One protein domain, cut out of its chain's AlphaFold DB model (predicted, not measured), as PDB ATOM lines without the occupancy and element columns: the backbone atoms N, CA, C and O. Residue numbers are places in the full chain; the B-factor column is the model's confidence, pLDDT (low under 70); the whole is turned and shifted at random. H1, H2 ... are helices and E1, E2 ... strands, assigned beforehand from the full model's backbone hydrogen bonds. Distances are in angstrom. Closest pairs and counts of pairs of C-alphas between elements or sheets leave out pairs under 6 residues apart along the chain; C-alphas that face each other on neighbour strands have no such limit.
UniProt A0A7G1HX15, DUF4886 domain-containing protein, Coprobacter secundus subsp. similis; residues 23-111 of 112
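What this domain is: This is residues 23 to 111 of the 112 residues of the protein "DUF4886 domain-containing protein" of Coprobacter secundus subsp. similis (UniProt A0A7G1HX15). A twisted sheet of five strands forms the middle, with H1 and H2 in a line over one face and the short helix H4 over the other. H3 sits at one end of the long axis, only grazing the sheet, and the turn after H2 makes the other end. The printed part has 89 residues, with four named helices and five named strands in the order E1 H1 H2 E2 H3 E3 E4 H4 E5. The sheet runs E4 E3 E2 E1 E5 and is mixed, and the class is mixed, helices and strands. The whole is compact, with a radius of gyration of the C-alphas of 12.7 A, and its elongated outline spans 40 by 24 by 19 A.

Where its parts are: In the sheet, E4 is residues 89 to 96, 19.1 A long from first to last C-alpha; E3 is residues 80 to 86, 18.4 A; E2 is residues 53 to 60, 21.8 A; E1 is residues 24 to 31, 22.2 A; and E5 is residues 109 to 111, 6.8 A. E1 begins at C-alpha 24 (6.984, 22.786, -8.311), and E5 ends at C-alpha 111 (17.647, 32.387, -18.420). H1 is residues 33 to 39, H2 residues 43 to 49 and H4 residues 98 to 103. H3, the longest helix, is residues 66 to 75, 14.4 A, ending at C-alpha 75 (18.805, 27.215, -37.748).

How they stand to each other: E2 and E1 are parallel at 14 degrees, with N 57 and O 27 2.8 A apart, within hydrogen-bond range. E1 and the edge strand E5 are parallel at 16 degrees, with N 30 and O 111 at 2.8 A. E3 and E2 are antiparallel at 169 degrees, with N 58 and O 83 at 2.8 A. E3 and the edge strand E4 form a hairpin, antiparallel at 156 degrees, with N 84 and O 91 at 2.8 A. E1, H1, H2 and E2 make a strand-helix-strand unit, two parallel neighbour strands with helices between, and its crossover is right-handed. H1 and H2 meet only through their link and are on the same face, at heights over the sheet of 8.6 A and 8.1 A. Both run along the strands over E2; the closest C-alphas of H2 and E2 are those of Tyr 44 and Leu 54, 5.7 A apart. H4 is on the opposite face at a height of 8.7 A, only just over E2 with 3 of its 6 C-alphas. H3 only grazes the sheet with residues 66 to 72. H3 and H4 only just touch, with 3 pairs of C-alphas within 8 A, the closest Ala 73 and Met 98 at 6.0 A, about perpendicular at 77 degrees. In H1, H2, H3 and H4 every O i to N i+4 pair is within hydrogen-bond range.

The domain as a whole: The two C-alphas farthest apart are those of Asn 50 and Ser 75, 40.3 A. The printed part has no cut, and its links between named elements are tight. The mean pLDDT of the printed part is 97.2, and no printed residue is under 70.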
ATOM      1  N   SER A  23       5.697  24.281  -3.863       83.50
ATOM      2  CA  SER A  23       5.536  24.616  -5.273       83.50
ATOM      3  C   SER A  23       6.517  23.803  -6.124       83.50
ATOM      4  O   SER A  23       7.655  23.557  -5.720       83.50
ATOM      5  N   VAL A  24       6.075  23.347  -7.301       94.44
ATOM      6  CA  VAL A  24       6.984  22.786  -8.311       94.44
ATOM      7  C   VAL A  24       7.370  23.917  -9.246       94.44
ATOM      8  O   VAL A  24       6.535  24.364 -10.027       94.44
ATOM      9  N   ILE A  25       8.619  24.359  -9.167       96.19
ATOM     10  CA  ILE A  25       9.159  25.425 -10.008       96.19
ATOM     11  C   ILE A  25       9.948  24.790 -11.159       96.19
ATOM     12  O   ILE A  25      10.772  23.894 -10.962       96.19
ATOM     13  N   LYS A  26       9.709  25.244 -12.386       98.44
ATOM     14  CA  LYS A  26      10.364  24.733 -13.593       98.44
ATOM     15  C   LYS A  26      11.290  25.789 -14.170       98.44
ATOM     16  O   LYS A  26      10.842  26.844 -14.615       98.44
ATOM     17  N   VAL A  27      12.584  25.488 -14.208       98.50
ATOM     18  CA  VAL A  27      13.617  26.420 -14.674       98.50
ATOM     19  C   VAL A  27      14.402  25.837 -15.842       98.50
ATOM     20  O   VAL A  27      14.863  24.699 -15.777       98.50
ATOM     21  N   LEU A  28      14.591  26.631 -16.893       98.81
ATOM     22  CA  LEU A  28      15.458  26.310 -18.023       98.81
ATOM     23  C   LEU A  28      16.592  27.332 -18.116       98.81
ATOM     24  O   LEU A  28      16.339  28.526 -18.242       98.81
ATOM     25  N   ALA A  29      17.840  26.879 -18.127       98.69
ATOM     26  CA  ALA A  29      18.965  27.728 -18.502       98.69
ATOM     27  C   ALA A  29      19.410  27.425 -19.932       98.69
ATOM     28  O   ALA A  29      19.701  26.276 -20.273       98.69
ATOM     29  N   VAL A  30      19.514  28.465 -20.752       98.44
ATOM     30  CA  VAL A  30      20.238  28.453 -22.022       98.44
ATOM     31  C   VAL A  30      21.670  28.870 -21.724       98.44
ATOM     32  O   VAL A  30      21.898  30.006 -21.325       98.44
ATOM     33  N   GLY A  31      22.644  27.964 -21.849       97.38
ATOM     34  CA  GLY A  31      23.992  28.339 -21.438       97.38
ATOM     35  C   GLY A  31      25.100  27.328 -21.692       97.38
ATOM     36  O   GLY A  31      25.162  26.629 -22.706       97.38
ATOM     37  N   ASN A  32      26.047  27.335 -20.762       98.25
ATOM     38  CA  ASN A  32      27.363  26.727 -20.884       98.25
ATOM     39  C   ASN A  32      27.875  26.269 -19.500       98.25
ATOM     40  O   ASN A  32      27.093  25.941 -18.609       98.25
ATOM     41  N   SER A  33      29.190  26.239 -19.290       98.00
ATOM     42  CA  SER A  33      29.793  25.876 -17.999       98.00
ATOM     43  C   SER A  33      29.326  26.751 -16.829       98.00
ATOM     44  O   SER A  33      29.281  26.285 -15.694       98.00
ATOM     45  N   PHE A  34      28.946  28.008 -17.069       97.88
ATOM     46  CA  PHE A  34      28.418  28.875 -16.017       97.88
ATOM     47  C   PHE A  34      27.027  28.439 -15.553       97.88
ATOM     48  O   PHE A  34      26.790  28.388 -14.347       97.88
ATOM     49  N   SER A  35      26.131  28.072 -16.477       98.19
ATOM     50  CA  SER A  35      24.821  27.536 -16.092       98.19
ATOM     51  C   SER A  35      24.972  26.179 -15.406       98.19
ATOM     52  O   SER A  35      24.360  25.961 -14.367       98.19
ATOM     53  N   GLU A  36      25.863  25.308 -15.890       98.19
ATOM     54  CA  GLU A  36      26.189  24.044 -15.210       98.19
ATOM     55  C   GLU A  36      26.572  24.264 -13.737       98.19
ATOM     56  O   GLU A  36      25.996  23.635 -12.845       98.19
ATOM     57  N   ASN A  37      27.497  25.192 -13.474       97.56
ATOM     58  CA  ASN A  37      27.947  25.507 -12.118       97.56
ATOM     59  C   ASN A  37      26.825  26.059 -11.227       97.56
ATOM     60  O   ASN A  37      26.827  25.816 -10.021       97.56
ATOM     61  N   ALA A  38      25.881  26.803 -11.805       97.81
ATOM     62  CA  ALA A  38      24.808  27.446 -11.059       97.81
ATOM     63  C   ALA A  38      23.669  26.480 -10.698       97.81
ATOM     64  O   ALA A  38      23.203  26.486  -9.559       97.81
ATOM     65  N   ILE A  39      23.205  25.666 -11.653       98.06
ATOM     66  CA  ILE A  39      21.906  24.984 -11.528       98.06
ATOM     67  C   ILE A  39      21.981  23.453 -11.452       98.06
ATOM     68  O   ILE A  39      21.005  22.837 -11.033       98.06
ATOM     69  N   GLU A  40      23.099  22.808 -11.812       97.94
ATOM     70  CA  GLU A  40      23.113  21.337 -11.936       97.94
ATOM     71  C   GLU A  40      23.450  20.557 -10.656       97.94
ATOM     72  O   GLU A  40      23.202  19.353 -10.613       97.94
ATOM     73  N   GLN A  41      24.057  21.188  -9.647       93.88
ATOM     74  CA  GLN A  41      24.646  20.453  -8.515       93.88
ATOM     75  C   GLN A  41      23.788  20.508  -7.247       93.88
ATOM     76  O   GLN A  41      23.340  19.470  -6.777       93.88
ATOM     77  N   ASN A  42      23.571  21.712  -6.705       95.94
ATOM     78  CA  ASN A  42      22.992  21.903  -5.367       95.94
ATOM     79  C   ASN A  42      21.601  22.549  -5.378       95.94
ATOM     80  O   ASN A  42      20.907  22.529  -4.365       95.94
ATOM     81  N   LEU A  43      21.198  23.168  -6.493       97.31
ATOM     82  CA  LEU A  43      19.989  23.990  -6.539       97.31
ATOM     83  C   LEU A  43      18.724  23.175  -6.229       97.31
ATOM     84  O   LEU A  43      17.874  23.638  -5.474       97.31
ATOM     85  N   TYR A  44      18.634  21.945  -6.747       97.56
ATOM     86  CA  TYR A  44      17.517  21.045  -6.453       97.56
ATOM     87  C   TYR A  44      17.399  20.765  -4.945       97.56
ATOM     88  O   TYR A  44      16.331  20.945  -4.370       97.56
ATOM     89  N   GLN A  45      18.499  20.379  -4.293       96.12
ATOM     90  CA  GLN A  45      18.517  20.024  -2.872       96.12
ATOM     91  C   GLN A  45      18.238  21.237  -1.980       96.12
ATOM     92  O   GLN A  45      17.624  21.096  -0.928       96.12
ATOM     93  N   LEU A  46      18.661  22.434  -2.399       95.69
ATOM     94  CA  LEU A  46      18.339  23.675  -1.694       95.69
ATOM     95  C   LEU A  46      16.835  23.974  -1.722       95.69
ATOM     96  O   LEU A  46      16.288  24.379  -0.697       95.69
ATOM     97  N   ALA A  47      16.164  23.760  -2.857       93.88
ATOM     98  CA  ALA A  47      14.709  23.901  -2.938       93.88
ATOM     99  C   ALA A  47      13.992  22.823  -2.113       93.88
ATOM    100  O   ALA A  47      13.133  23.149  -1.295       93.88
ATOM    101  N   GLU A  48      14.419  21.563  -2.249       93.75
ATOM    102  CA  GLU A  48      13.860  20.423  -1.510       93.75
ATOM    103  C   GLU A  48      13.958  20.615   0.010       93.75
ATOM    104  O   GLU A  48      12.994  20.371   0.735       93.75
ATOM    105  N   ALA A  49      15.080  21.147   0.504       93.19
ATOM    106  CA  ALA A  49      15.273  21.445   1.923       93.19
ATOM    107  C   ALA A  49      14.317  22.523   2.470       93.19
ATOM    108  O   ALA A  49      14.077  22.561   3.677       93.19
ATOM    109  N   ASN A  50      13.766  23.385   1.607       88.69
ATOM    110  CA  ASN A  50      12.775  24.403   1.972       88.69
ATOM    111  C   ASN A  50      11.328  23.949   1.711       88.69
ATOM    112  O   ASN A  50      10.395  24.715   1.940       88.69
ATOM    113  N   GLY A  51      11.133  22.699   1.278       88.75
ATOM    114  CA  GLY A  51       9.821  22.117   1.009       88.75
ATOM    115  C   GLY A  51       9.290  22.358  -0.403       88.75
ATOM    116  O   GLY A  51       8.196  21.886  -0.694       88.75
ATOM    117  N   ASP A  52      10.039  23.035  -1.276       91.25
ATOM    118  CA  ASP A  52       9.711  23.197  -2.696       91.25
ATOM    119  C   ASP A  52      10.325  22.071  -3.541       91.25
ATOM    120  O   ASP A  52      11.138  21.271  -3.083       91.25
ATOM    121  N   THR A  53       9.944  21.978  -4.812       94.19
ATOM    122  CA  THR A  53      10.563  21.050  -5.766       94.19
ATOM    123  C   THR A  53      10.933  21.786  -7.041       94.19
ATOM    124  O   THR A  53      10.234  22.698  -7.472       94.19
ATOM    125  N   LEU A  54      12.031  21.370  -7.673       97.44
ATOM    126  CA  LEU A  54      12.471  21.922  -8.949       97.44
ATOM    127  C   LEU A  54      12.465  20.871 -10.059       97.44
ATOM    128  O   LEU A  54      12.928  19.744  -9.869       97.44
ATOM    129  N   ILE A  55      12.021  21.283 -11.246       98.50
ATOM    130  CA  ILE A  55      12.394  20.658 -12.518       98.50
ATOM    131  C   ILE A  55      13.412  21.584 -13.175       98.50
ATOM    132  O   ILE A  55      13.097  22.729 -13.492       98.50
ATOM    133  N   ILE A  56      14.633  21.095 -13.369       98.81
ATOM    134  CA  ILE A  56      15.744  21.907 -13.874       98.81
ATOM    135  C   ILE A  56      16.148  21.386 -15.248       98.81
ATOM    136  O   ILE A  56      16.492  20.214 -15.384       98.81
ATOM    137  N   GLY A  57      16.142  22.251 -16.256       98.75
ATOM    138  CA  GLY A  57      16.740  22.014 -17.564       98.75
ATOM    139  C   GLY A  57      17.968  22.896 -17.773       98.75
ATOM    140  O   GLY A  57      17.938  24.091 -17.495       98.75
ATOM    141  N   ASN A  58      19.041  22.328 -18.317       98.81
ATOM    142  CA  ASN A  58      20.195  23.070 -18.814       98.81
ATOM    143  C   ASN A  58      20.435  22.707 -20.284       98.81
ATOM    144  O   ASN A  58      20.763  21.564 -20.615       98.81
ATOM    145  N   MET A  59      20.262  23.680 -21.173       98.31
ATOM    146  CA  MET A  59      20.669  23.591 -22.570       98.31
ATOM    147  C   MET A  59      22.152  23.920 -22.669       98.31
ATOM    148  O   MET A  59      22.538  25.083 -22.800       98.31
ATOM    149  N   PHE A  60      22.981  22.887 -22.592       98.50
ATOM    150  CA  PHE A  60      24.416  23.048 -22.437       98.50
ATOM    151  C   PHE A  60      25.163  22.921 -23.769       98.50
ATOM    152  O   PHE A  60      25.055  21.905 -24.464       98.50
ATOM    153  N   ILE A  61      25.984  23.930 -24.072       98.38
ATOM    154  CA  ILE A  61      27.089  23.854 -25.036       98.38
ATOM    155  C   ILE A  61      28.357  24.390 -24.329       98.38
ATOM    156  O   ILE A  61      28.332  25.512 -23.813       98.38
ATOM    157  N   PRO A  62      29.476  23.639 -24.268       97.50
ATOM    158  CA  PRO A  62      30.687  24.094 -23.581       97.50
ATOM    159  C   PRO A  62      31.214  25.413 -24.162       97.50
ATOM    160  O   PRO A  62      31.373  25.531 -25.374       97.50
ATOM    161  N   GLY A  63      31.503  26.398 -23.304       97.19
ATOM    162  CA  GLY A  63      32.062  27.692 -23.723       97.19
ATOM    163  C   GLY A  63      31.183  28.500 -24.689       97.19
ATOM    164  O   GLY A  63      31.682  29.411 -25.344       97.19
ATOM    165  N   CYS A  64      29.897  28.159 -24.808       97.81
ATOM    166  CA  CYS A  64      29.010  28.765 -25.789       97.81
ATOM    167  C   CYS A  64      28.792  30.254 -25.526       97.81
ATOM    168  O   CYS A  64      28.633  30.680 -24.380       97.81
ATOM    169  N   THR A  65      28.780  31.035 -26.602       97.81
ATOM    170  CA  THR A  65      28.498  32.470 -26.581       97.81
ATOM    171  C   THR A  65      27.029  32.723 -26.901       97.81
ATOM    172  O   THR A  65      26.366  31.898 -27.533       97.81
ATOM    173  N   ILE A  66      26.524  33.906 -26.540       96.50
ATOM    174  CA  ILE A  66      25.155  34.309 -26.882       96.50
ATOM    175  C   ILE A  66      24.901  34.283 -28.399       96.50
ATOM    176  O   ILE A  66      23.858  33.809 -28.839       96.50
ATOM    177  N   ASN A  67      25.888  34.688 -29.213       97.94
ATOM    178  CA  ASN A  67      25.785  34.645 -30.675       97.94
ATOM    179  C   ASN A  67      25.602  33.214 -31.187       97.94
ATOM    180  O   ASN A  67      24.775  32.981 -32.062       97.94
ATOM    181  N   ARG A  68      26.316  32.238 -30.614       97.88
ATOM    182  CA  ARG A  68      26.150  30.838 -31.009       97.88
ATOM    183  C   ARG A  68      24.781  30.290 -30.596       97.88
ATOM    184  O   ARG A  68      24.167  29.565 -31.373       97.88
ATOM    185  N   HIS A  69      24.261  30.668 -29.426       97.75
ATOM    186  CA  HIS A  69      22.879  30.333 -29.056       97.75
ATOM    187  C   HIS A  69      21.860  30.934 -30.033       97.75
ATOM    188  O   HIS A  69      20.908  30.253 -30.410       97.75
ATOM    189  N   TRP A  70      22.080  32.174 -30.479       97.44
ATOM    190  CA  TRP A  70      21.239  32.840 -31.475       97.44
ATOM    191  C   TRP A  70      21.267  32.140 -32.841       97.44
ATOM    192  O   TRP A  70      20.226  31.971 -33.473       97.44
ATOM    193  N   GLU A  71      22.432  31.679 -33.292       98.06
ATOM    194  CA  GLU A  71      22.546  30.870 -34.511       98.06
ATOM    195  C   GLU A  71      21.745  29.571 -34.405       98.06
ATOM    196  O   GLU A  71      20.930  29.301 -35.284       98.06
ATOM    197  N   CYS A  72      21.908  28.814 -33.313       97.56
ATOM    198  CA  CYS A  72      21.151  27.580 -33.085       97.56
ATOM    199  C   CYS A  72      19.633  27.821 -33.045       97.56
ATOM    200  O   CYS A  72      18.862  26.969 -33.485       97.56
ATOM    201  N   ALA A  73      19.194  28.971 -32.520       95.69
ATOM    202  CA  ALA A  73      17.784  29.354 -32.491       95.69
ATOM    203  C   ALA A  73      17.219  29.596 -33.899       95.69
ATOM    204  O   ALA A  73      16.085  29.218 -34.176       95.69
ATOM    205  N   GLN A  74      18.007  30.209 -34.790       97.88
ATOM    206  CA  GLN A  74      17.591  30.505 -36.164       97.88
ATOM    207  C   GLN A  74      17.631  29.281 -37.084       97.88
ATOM    208  O   GLN A  74      16.815  29.179 -37.996       97.88
ATOM    209  N   SER A  75      18.597  28.383 -36.885       96.88
ATOM    210  CA  SER A  75      18.805  27.215 -37.748       96.88
ATOM    211  C   SER A  75      18.089  25.951 -37.272       96.88
ATOM    212  O   SER A  75      18.148  24.936 -37.963       96.88
ATOM    213  N   GLU A  76      17.460  25.989 -36.092       94.31
ATOM    214  CA  GLU A  76      16.911  24.819 -35.390       94.31
ATOM    215  C   GLU A  76      17.942  23.688 -35.198       94.31
ATOM    216  O   GLU A  76      17.600  22.511 -35.086       94.31
ATOM    217  N   GLU A  77      19.230  24.040 -35.138       97.62
ATOM    218  CA  GLU A  77      20.313  23.069 -35.023       97.62
ATOM    219  C   GLU A  77      20.205  22.259 -33.723       97.62
ATOM    220  O   GLU A  77      20.088  22.799 -32.617       97.62
ATOM    221  N   ALA A  78      20.313  20.937 -33.853       98.12
ATOM    222  CA  ALA A  78      20.338  19.989 -32.746       98.12
ATOM    223  C   ALA A  78      21.713  19.956 -32.043       98.12
ATOM    224  O   ALA A  78      22.387  18.928 -32.015       98.12
ATOM    225  N   ALA A  79      22.148  21.095 -31.502       98.19
ATOM    226  CA  ALA A  79      23.501  21.289 -30.971       98.19
ATOM    227  C   ALA A  79      23.646  21.021 -29.462       98.19
ATOM    228  O   ALA A  79      24.763  20.882 -28.961       98.19
ATOM    229  N   TYR A  80      22.544  20.985 -28.710       98.69
ATOM    230  CA  TYR A  80      22.596  20.991 -27.250       98.69
ATOM    231  C   TYR A  80      22.794  19.591 -26.670       98.69
ATOM    232  O   TYR A  80      22.154  18.619 -27.089       98.69
ATOM    233  N   GLN A  81      23.613  19.507 -25.620       98.69
ATOM    234  CA  GLN A  81      23.471  18.456 -24.622       98.69
ATOM    235  C   GLN A  81      22.427  18.930 -23.613       98.69
ATOM    236  O   GLN A  81      22.724  19.732 -22.731       98.69
ATOM    237  N   TYR A  82      21.193  18.460 -23.756       98.75
ATOM    238  CA  TYR A  82      20.119  18.804 -22.838       98.75
ATOM    239  C   TYR A  82      20.247  17.994 -21.550       98.75
ATOM    240  O   TYR A  82      20.204  16.762 -21.567       98.75
ATOM    241  N   ARG A  83      20.443  18.678 -20.426       98.69
ATOM    242  CA  ARG A  83      20.673  18.060 -19.118       98.69
ATOM    243  C   ARG A  83      19.506  18.408 -18.214       98.69
ATOM    244  O   ARG A  83      19.289  19.579 -17.923       98.69
ATOM    245  N   LYS A  84      18.747  17.403 -17.794       98.69
ATOM    246  CA  LYS A  84      17.517  17.587 -17.025       98.69
ATOM    247  C   LYS A  84      17.643  16.932 -15.657       98.69
ATOM    248  O   LYS A  84      18.118  15.801 -15.564       98.69
ATOM    249  N   ILE A  85      17.218  17.630 -14.610       98.69
ATOM    250  CA  ILE A  85      17.153  17.127 -13.237       98.69
ATOM    251  C   ILE A  85      15.690  17.108 -12.820       98.69
ATOM    252  O   ILE A  85      15.027  18.146 -12.793       98.69
ATOM    253  N   VAL A  86      15.199  15.914 -12.508       97.94
ATOM    254  CA  VAL A  86      13.844  15.677 -12.001       97.94
ATOM    255  C   VAL A  86      13.973  14.787 -10.778       97.94
ATOM    256  O   VAL A  86      14.645  13.755 -10.843       97.94
ATOM    257  N   ASN A  87      13.357  15.187  -9.666       95.44
ATOM    258  CA  ASN A  87      13.457  14.479  -8.386       95.44
ATOM    259  C   ASN A  87      14.923  14.211  -7.984       95.44
ATOM    260  O   ASN A  87      15.298  13.085  -7.655       95.44
ATOM    261  N   GLY A  88      15.790  15.216  -8.159       95.69
ATOM    262  CA  GLY A  88      17.220  15.144  -7.847       95.69
ATOM    263  C   GLY A  88      18.059  14.270  -8.787       95.69
ATOM    264  O   GLY A  88      19.279  14.210  -8.644       95.69
ATOM    265  N   LYS A  89      17.451  13.603  -9.776       97.81
ATOM    266  CA  LYS A  89      18.157  12.726 -10.713       97.81
ATOM    267  C   LYS A  89      18.472  13.450 -12.015       97.81
ATOM    268  O   LYS A  89      17.562  13.837 -12.745       97.81
ATOM    269  N   LYS A  90      19.764  13.543 -12.342       98.25
ATOM    270  CA  LYS A  90      20.244  14.102 -13.610       98.25
ATOM    271  C   LYS A  90      20.210  13.080 -14.750       98.25
ATOM    272  O   LYS A  90      20.683  11.954 -14.595       98.25
ATOM    273  N   VAL A  91      19.702  13.497 -15.906       98.62
ATOM    274  CA  VAL A  91      19.731  12.763 -17.177       98.62
ATOM    275  C   VAL A  91      20.229  13.691 -18.277       98.62
ATOM    276  O   VAL A  91      19.762  14.820 -18.400       98.62
ATOM    277  N   ASN A  92      21.149  13.198 -19.105       98.56
ATOM    278  CA  ASN A  92      21.708  13.947 -20.226       98.56
ATOM    279  C   ASN A  92      21.227  13.339 -21.547       98.56
ATOM    280  O   ASN A  92      21.355  12.135 -21.754       98.56
ATOM    281  N   THR A  93      20.728  14.181 -22.447       98.69
ATOM    282  CA  THR A  93      20.269  13.814 -23.788       98.69
ATOM    283  C   THR A  93      20.959  14.707 -24.811       98.69
ATOM    284  O   THR A  93      20.764  15.919 -24.814       98.69
ATOM    285  N   SER A  94      21.797  14.125 -25.663       98.44
ATOM    286  CA  SER A  94      22.499  14.862 -26.721       98.44
ATOM    287  C   SER A  94      21.607  15.110 -27.938       98.44
ATOM    288  O   SER A  94      20.555  14.485 -28.078       98.44
ATOM    289  N   ASN A  95      22.082  15.963 -28.848       98.31
ATOM    290  CA  ASN A  95      21.452  16.256 -30.137       98.31
ATOM    291  C   ASN A  95      20.029  16.801 -29.987       98.31
ATOM    292  O   ASN A  95      19.106  16.356 -30.667       98.31
ATOM    293  N   LYS A  96      19.852  17.747 -29.064       98.50
ATOM    294  CA  LYS A  96      18.594  18.470 -28.889       98.50
ATOM    295  C   LYS A  96      18.677  19.846 -29.524       98.50
ATOM    296  O   LYS A  96      19.700  20.518 -29.409       98.50
ATOM    297  N   SER A  97      17.605  20.257 -30.190       98.50
ATOM    298  CA  SER A  97      17.420  21.629 -30.670       98.50
ATOM    299  C   SER A  97      16.925  22.545 -29.547       98.50
ATOM    300  O   SER A  97      16.374  22.087 -28.539       98.50
ATOM    301  N   MET A  98      17.091  23.861 -29.722       98.31
ATOM    302  CA  MET A  98      16.542  24.847 -28.782       98.31
ATOM    303  C   MET A  98      15.022  24.715 -28.648       98.31
ATOM    304  O   MET A  98      14.494  24.742 -27.538       98.31
ATOM    305  N   LEU A  99      14.327  24.517 -29.769       98.19
ATOM    306  CA  LEU A  99      12.873  24.417 -29.795       98.19
ATOM    307  C   LEU A  99      12.358  23.202 -29.013       98.19
ATOM    308  O   LEU A  99      11.380  23.324 -28.277       98.19
ATOM    309  N   GLU A 100      13.021  22.048 -29.134       98.50
ATOM    310  CA  GLU A 100      12.687  20.862 -28.336       98.50
ATOM    311  C   GLU A 100      12.844  21.123 -26.836       98.50
ATOM    312  O   GLU A 100      11.968  20.745 -26.066       98.50
ATOM    313  N   CYS A 101      13.924  21.788 -26.419       98.44
ATOM    314  CA  CYS A 101      14.183  22.057 -25.002       98.44
ATOM    315  C   CYS A 101      13.187  23.072 -24.419       98.44
ATOM    316  O   CYS A 101      12.698  22.894 -23.304       98.44
ATOM    317  N   ILE A 102      12.842  24.117 -25.178       98.19
ATOM    318  CA  ILE A 102      11.847  25.117 -24.766       98.19
ATOM    319  C   ILE A 102      10.449  24.494 -24.645       98.19
ATOM    320  O   ILE A 102       9.686  24.889 -23.772       98.19
ATOM    321  N   ARG A 103      10.107  23.514 -25.491       98.25
ATOM    322  CA  ARG A 103       8.791  22.848 -25.476       98.25
ATOM    323  C   ARG A 103       8.684  21.666 -24.511       98.25
ATOM    324  O   ARG A 103       7.586  21.150 -24.334       98.25
ATOM    325  N   ASP A 104       9.795  21.227 -23.926       98.62
ATOM    326  CA  ASP A 104       9.846  20.052 -23.049       98.62
ATOM    327  C   ASP A 104       9.018  20.226 -21.764       98.62
ATOM    328  O   ASP A 104       8.407  19.275 -21.283       98.62
ATOM    329  N   GLU A 105       8.934  21.447 -21.235       98.56
ATOM    330  CA  GLU A 105       8.090  21.789 -20.091       98.56
ATOM    331  C   GLU A 105       7.398  23.136 -20.308       98.56
ATOM    332  O   GLU A 105       7.866  23.997 -21.051       98.56
ATOM    333  N   ALA A 106       6.307  23.359 -19.578       97.88
ATOM    334  CA  ALA A 106       5.785  24.703 -19.352       97.88
ATOM    335  C   ALA A 106       6.692  25.429 -18.342       97.88
ATOM    336  O   ALA A 106       6.387  25.448 -17.154       97.88
ATOM    337  N   TRP A 107       7.847  25.915 -18.802       98.56
ATOM    338  CA  TRP A 107       8.855  26.564 -17.960       98.56
ATOM    339  C   TRP A 107       8.304  27.821 -17.281       98.56
ATOM    340  O   TRP A 107       7.756  28.695 -17.952       98.56
ATOM    341  N   ASP A 108       8.509  27.934 -15.969       98.38
ATOM    342  CA  ASP A 108       8.169  29.140 -15.207       98.38
ATOM    343  C   ASP A 108       9.230  30.227 -15.418       98.38
ATOM    344  O   ASP A 108       8.916  31.414 -15.506       98.38
ATOM    345  N   TYR A 109      10.498  29.815 -15.540       98.38
ATOM    346  CA  TYR A 109      11.632  30.710 -15.744       98.38
ATOM    347  C   TYR A 109      12.573  30.188 -16.825       98.38
ATOM    348  O   TYR A 109      12.906  29.001 -16.861       98.38
ATOM    349  N   ILE A 110      13.059  31.107 -17.661       98.44
ATOM    350  CA  ILE A 110      14.109  30.846 -18.649       98.44
ATOM    351  C   ILE A 110      15.205  31.910 -18.501       98.44
ATOM    352  O   ILE A 110      14.895  33.101 -18.487       98.44
ATOM    353  N   SER A 111      16.472  31.494 -18.405       98.00
ATOM    354  CA  SER A 111      17.647  32.387 -18.420       98.00
ATOM    355  C   SER A 111      18.531  32.152 -19.651       98.00
ATOM    356  O   SER A 111      18.512  31.055 -20.212       98.00
TER     357      SER A 111